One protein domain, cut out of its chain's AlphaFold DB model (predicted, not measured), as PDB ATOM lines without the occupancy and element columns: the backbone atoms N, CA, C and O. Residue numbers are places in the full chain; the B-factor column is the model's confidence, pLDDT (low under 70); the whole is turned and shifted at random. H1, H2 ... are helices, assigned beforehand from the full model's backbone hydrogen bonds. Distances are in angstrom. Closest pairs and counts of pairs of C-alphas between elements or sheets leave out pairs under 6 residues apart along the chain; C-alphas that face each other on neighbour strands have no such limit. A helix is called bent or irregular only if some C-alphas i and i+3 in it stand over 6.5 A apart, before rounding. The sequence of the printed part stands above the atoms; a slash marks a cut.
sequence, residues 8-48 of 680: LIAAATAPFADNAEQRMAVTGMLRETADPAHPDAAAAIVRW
ATOM      1  N   LEU A   8      26.874  10.313 -22.523       83.62
ATOM      2  CA  LEU A   8      26.495   9.075 -21.851       83.62
ATOM      3  C   LEU A   8      25.460   8.267 -22.656       83.62
ATOM      4  O   LEU A   8      25.570   7.045 -22.776       83.62
ATOM      5  N   ILE A   9      24.463   8.941 -23.243       86.25
ATOM      6  CA  ILE A   9      23.442   8.307 -24.096       86.25
ATOM      7  C   ILE A   9      24.046   7.929 -25.454       86.25
ATOM      8  O   ILE A   9      23.748   6.856 -25.983       86.25
ATOM      9  N   ALA A  10      24.926   8.770 -26.002       86.31
ATOM     10  CA  ALA A  10      25.662   8.474 -27.227       86.31
ATOM     11  C   ALA A  10      26.511   7.203 -27.062       86.31
ATOM     12  O   ALA A  10      26.377   6.271 -27.858       86.31
ATOM     13  N   ALA A  11      27.276   7.104 -25.971       85.44
ATOM     14  CA  ALA A  11      28.053   5.914 -25.646       85.44
ATOM     15  C   ALA A  11      27.160   4.683 -25.417       85.44
ATOM     16  O   ALA A  11      27.474   3.606 -25.908       85.44
ATOM     17  N   ALA A  12      26.015   4.797 -24.736       85.62
ATOM     18  CA  ALA A  12      25.108   3.659 -24.533       85.62
ATOM     19  C   ALA A  12      24.456   3.150 -25.835       85.62
ATOM     20  O   ALA A  12      24.130   1.965 -25.946       85.62
ATOM     21  N   THR A  13      24.245   4.041 -26.811       89.00
ATOM     22  CA  THR A  13      23.521   3.753 -28.060       89.00
ATOM     23  C   THR A  13      24.420   3.415 -29.249       89.00
ATOM     24  O   THR A  13      23.899   2.997 -30.283       89.00
ATOM     25  N   ALA A  14      25.744   3.523 -29.101       86.50
ATOM     26  CA  ALA A  14      26.723   3.208 -30.143       86.50
ATOM     27  C   ALA A  14      26.513   1.840 -30.840       86.50
ATOM     28  O   ALA A  14      26.581   1.808 -32.068       86.50
ATOM     29  N   PRO A  15      26.140   0.736 -30.149       88.50
ATOM     30  CA  PRO A  15      25.879  -0.554 -30.808       88.50
ATOM     31  C   PRO A  15      24.687  -0.575 -31.773       88.50
ATOM     32  O   PRO A  15      24.474  -1.573 -32.456       88.50
ATOM     33  N   PHE A  16      23.861   0.474 -31.785       89.44
ATOM     34  CA  PHE A  16      22.689   0.598 -32.652       89.44
ATOM     35  C   PHE A  16      22.936   1.553 -33.826       89.44
ATOM     36  O   PHE A  16      21.970   2.018 -34.430       89.44
ATOM     37  N   ALA A  17      24.196   1.876 -34.147       86.38
ATOM     38  CA  ALA A  17      24.538   2.765 -35.261       86.38
ATOM     39  C   ALA A  17      23.868   2.341 -36.582       86.38
ATOM     40  O   ALA A  17      23.351   3.196 -37.299       86.38
ATOM     41  N   ASP A  18      23.758   1.030 -36.813       87.88
ATOM     42  CA  ASP A  18      23.193   0.443 -38.035       87.88
ATOM     43  C   ASP A  18      21.659   0.289 -38.005       87.88
ATOM     44  O   ASP A  18      21.062  -0.260 -38.931       87.88
ATOM     45  N   ASN A  19      20.982   0.719 -36.931       90.44
ATOM     46  CA  ASN A  19      19.527   0.618 -36.807       90.44
ATOM     47  C   ASN A  19      18.929   1.853 -36.114       90.44
ATOM     48  O   ASN A  19      18.836   1.923 -34.884       90.44
ATOM     49  N   ALA A  20      18.478   2.812 -36.928       87.75
ATOM     50  CA  ALA A  20      17.931   4.086 -36.464       87.75
ATOM     51  C   ALA A  20      16.716   3.924 -35.533       87.75
ATOM     52  O   ALA A  20      16.636   4.618 -34.522       87.75
ATOM     53  N   GLU A  21      15.817   2.973 -35.803       88.25
ATOM     54  CA  GLU A  21      14.626   2.732 -34.975       88.25
ATOM     55  C   GLU A  21      14.993   2.247 -33.567       88.25
ATOM     56  O   GLU A  21      14.508   2.778 -32.565       88.25
ATOM     57  N   GLN A  22      15.899   1.269 -33.464       88.81
ATOM     58  CA  GLN A  22      16.384   0.774 -32.173       88.81
ATOM     59  C   GLN A  22      17.177   1.848 -31.433       88.81
ATOM     60  O   GLN A  22      17.016   2.003 -30.220       88.81
ATOM     61  N   ARG A  23      17.991   2.623 -32.159       89.31
ATOM     62  CA  ARG A  23      18.749   3.741 -31.599       89.31
ATOM     63  C   ARG A  23      17.824   4.810 -31.026       89.31
ATOM     64  O   ARG A  23      18.042   5.234 -29.893       89.31
ATOM     65  N   MET A  24      16.773   5.203 -31.747       87.94
ATOM     66  CA  MET A  24      15.772   6.165 -31.273       87.94
ATOM     67  C   MET A  24      14.999   5.628 -30.063       87.94
ATOM     68  O   MET A  24      14.859   6.343 -29.073       87.94
ATOM     69  N   ALA A  25      14.573   4.360 -30.090       86.00
ATOM     70  CA  ALA A  25      13.858   3.734 -28.978       86.00
ATOM     71  C   ALA A  25      14.700   3.669 -27.688       86.00
ATOM     72  O   ALA A  25      14.199   3.958 -26.600       86.00
ATOM     73  N   VAL A  26      15.988   3.319 -27.793       86.00
ATOM     74  CA  VAL A  26      16.906   3.290 -26.642       86.00
ATOM     75  C   VAL A  26      17.256   4.700 -26.171       86.00
ATOM     76  O   VAL A  26      17.278   4.944 -24.967       86.00
ATOM     77  N   THR A  27      17.478   5.638 -27.097       88.19
ATOM     78  CA  THR A  27      17.728   7.052 -26.773       88.19
ATOM     79  C   THR A  27      16.556   7.637 -25.990       88.19
ATOM     80  O   THR A  27      16.778   8.257 -24.956       88.19
ATOM     81  N   GLY A  28      15.316   7.396 -26.436       86.19
ATOM     82  CA  GLY A  28      14.108   7.828 -25.733       86.19
ATOM     83  C   GLY A  28      14.025   7.248 -24.320       86.19
ATOM     84  O   GLY A  28      13.862   7.997 -23.364       86.19
ATOM     85  N   MET A  29      14.258   5.939 -24.176       84.00
ATOM     86  CA  MET A  29      14.252   5.261 -22.873       84.00
ATOM     87  C   MET A  29      15.305   5.813 -21.901       84.00
ATOM     88  O   MET A  29      15.031   5.938 -20.714       84.00
ATOM     89  N   LEU A  30      16.515   6.110 -22.386       84.69
ATOM     90  CA  LEU A  30      17.606   6.611 -21.548       84.69
ATOM     91  C   LEU A  30      17.491   8.108 -21.265       84.69
ATOM     92  O   LEU A  30      17.951   8.548 -20.221       84.69
ATOM     93  N   ARG A  31      16.880   8.899 -22.152       85.12
ATOM     94  CA  ARG A  31      16.715  10.347 -21.955       85.12
ATOM     95  C   ARG A  31      15.847  10.675 -20.743       85.12
ATOM     96  O   ARG A  31      16.057  11.704 -20.115       85.12
ATOM     97  N   GLU A  32      14.910   9.794 -20.407       80.12
ATOM     98  CA  GLU A  32      14.039   9.936 -19.238       80.12
ATOM     99  C   GLU A  32      14.744   9.612 -17.912       80.12
ATOM    100  O   GLU A  32      14.243   9.984 -16.854       80.12
ATOM    101  N   THR A  33      15.880   8.904 -17.939       80.50
ATOM    102  CA  THR A  33      16.510   8.379 -16.717       80.50
ATOM    103  C   THR A  33      17.982   8.745 -16.548       80.50
ATOM    104  O   THR A  33      18.475   8.711 -15.426       80.50
ATOM    105  N   ALA A  34      18.710   9.067 -17.616       83.00
ATOM    106  CA  ALA A  34      20.136   9.359 -17.560       83.00
ATOM    107  C   ALA A  34      20.415  10.751 -16.982       83.00
ATOM    108  O   ALA A  34      19.867  11.746 -17.448       83.00
ATOM    109  N   ASP A  35      21.331  10.801 -16.019       83.00
ATOM    110  CA  ASP A  35      21.820  12.020 -15.389       83.00
ATOM    111  C   ASP A  35      23.297  12.234 -15.774       83.00
ATOM    112  O   ASP A  35      24.188  11.591 -15.208       83.00
ATOM    113  N   PRO A  36      23.583  13.103 -16.764       76.25
ATOM    114  CA  PRO A  36      24.950  13.380 -17.195       76.25
ATOM    115  C   PRO A  36      25.778  14.126 -16.140       76.25
ATOM    116  O   PRO A  36      27.002  14.102 -16.229       76.25
ATOM    117  N   ALA A  37      25.142  14.759 -15.145       80.88
ATOM    118  CA  ALA A  37      25.829  15.432 -14.044       80.88
ATOM    119  C   ALA A  37      26.205  14.468 -12.900       80.88
ATOM    120  O   ALA A  37      26.845  14.874 -11.929       80.88
ATOM    121  N   HIS A  38      25.836  13.187 -13.003       83.19
ATOM    122  CA  HIS A  38      26.152  12.193 -11.986       83.19
ATOM    123  C   HIS A  38      27.680  11.979 -11.873       83.19
ATOM    124  O   HIS A  38      28.335  11.769 -12.898       83.19
ATOM    125  N   PRO A  39      28.267  11.919 -10.657       81.94
ATOM    126  CA  PRO A  39      29.722  11.817 -10.455       81.94
ATOM    127  C   PRO A  39      30.403  10.658 -11.203       81.94
ATOM    128  O   PRO A  39      31.541  10.769 -11.647       81.94
ATOM    129  N   ASP A  40      29.691   9.541 -11.373       82.75
ATOM    130  CA  ASP A  40      30.187   8.344 -12.068       82.75
ATOM    131  C   ASP A  40      29.971   8.337 -13.600       82.75
ATOM    132  O   ASP A  40      30.359   7.369 -14.258       82.75
ATOM    133  N   ALA A  41      29.344   9.364 -14.193       82.19
ATOM    134  CA  ALA A  41      28.988   9.375 -15.618       82.19
ATOM    135  C   ALA A  41      30.224   9.300 -16.532       82.19
ATOM    136  O   ALA A  41      30.279   8.456 -17.429       82.19
ATOM    137  N   ALA A  42      31.254  10.109 -16.258       84.00
ATOM    138  CA  ALA A  42      32.509  10.095 -17.013       84.00
ATOM    139  C   ALA A  42      33.232   8.739 -16.907       84.00
ATOM    140  O   ALA A  42      33.677   8.183 -17.908       84.00
ATOM    141  N   ALA A  43      33.272   8.151 -15.707       84.12
ATOM    142  CA  ALA A  43      33.893   6.845 -15.484       84.12
ATOM    143  C   ALA A  43      33.153   5.699 -16.201       84.12
ATOM    144  O   ALA A  43      33.778   4.712 -16.589       84.12
ATOM    145  N   ALA A  44      31.829   5.800 -16.367       83.19
ATOM    146  CA  ALA A  44      31.046   4.825 -17.122       83.19
ATOM    147  C   ALA A  44      31.328   4.899 -18.632       83.19
ATOM    148  O   ALA A  44      31.441   3.852 -19.269       83.19
ATOM    149  N   ILE A  45      31.487   6.111 -19.181       85.31
ATOM    150  CA  ILE A  45      31.832   6.338 -20.595       85.31
ATOM    151  C   ILE A  45      33.211   5.753 -20.905       85.31
ATOM    152  O   ILE A  45      33.310   4.885 -21.771       85.31
ATOM    153  N   VAL A  46      34.233   6.130 -20.127       86.94
ATOM    154  CA  VAL A  46      35.613   5.640 -20.304       86.94
ATOM    155  C   VAL A  46      35.667   4.112 -20.297       86.94
ATOM    156  O   VAL A  46      36.329   3.507 -21.129       86.94
ATOM    157  N   ARG A  47      34.915   3.447 -19.410       82.44
ATOM    158  CA  ARG A  47      34.886   1.975 -19.377       82.44
ATOM    159  C   ARG A  47      34.273   1.348 -20.615       82.44
ATOM    160  O   ARG A  47      34.711   0.273 -21.015       82.44
ATOM    161  N   TRP A  48      33.228   1.946 -21.175       86.56
ATOM    162  CA  TRP A  48      32.664   1.441 -22.421       86.56
ATOM    163  C   TRP A  48      33.616   1.659 -23.587       86.56
ATOM    164  O   TRP A  48      33.768   0.742 -24.383       86.56
TER     165      TRP A  48
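Overview. This is residues 8 to 48 of the 680 residues of an uncharacterized protein of Akkermansiaceae bacterium (UniProt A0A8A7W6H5). Three short helices lie side by side in one flat layer, H1 between H2 and H3; H1 and H2 form a hairpin, and residues 32 to 40 arch past the beginning of H1 to reach H3. The printed part has 41 residues, with three named helices in the order H1, H2, H3 and no named strand: all helix. It is only just compact, close to loose, with a radius of gyration of the C-alphas of 10.6 A, and spans 30 by 21 by 7 A.

Along the chain. H1, residues 8 to 16, begins at C-alpha 8 (26.495, 9.075, -21.851) and measures 14.2 A; it is irregular, with C-alphas 12 and 15 7.6 A apart. H2, residues 20 to 31, measures 15.8 A. H3, residues 41 to 48, measures 11.1 A and ends at C-alpha 48 (32.664, 1.441, -22.421).

Arrangement. H1 and H2 touch, a helical hairpin at a shallow tilt of 24 degrees, opposite ways; their closest C-alphas, of Phe 16 and Arg 23, are 5.1 A apart. H1 and H3 touch at a shallow tilt of 27 degrees, the same way; their closest C-alphas, of Leu 8 and Ile 45, are 6.1 A apart. H2 and H3 are apart. Every O i to N i+4 pair is within hydrogen-bond range in H2 and H3, and 3 of 5 in H1.

Size, cuts and confidence. The C-alphas farthest apart, of Asp 18 and Pro 39, are 30.5 A apart. The printed part has no cut. The link H1 to H2 is tight, and H2 to H3 short. No printed residue is under 70 in pLDDT.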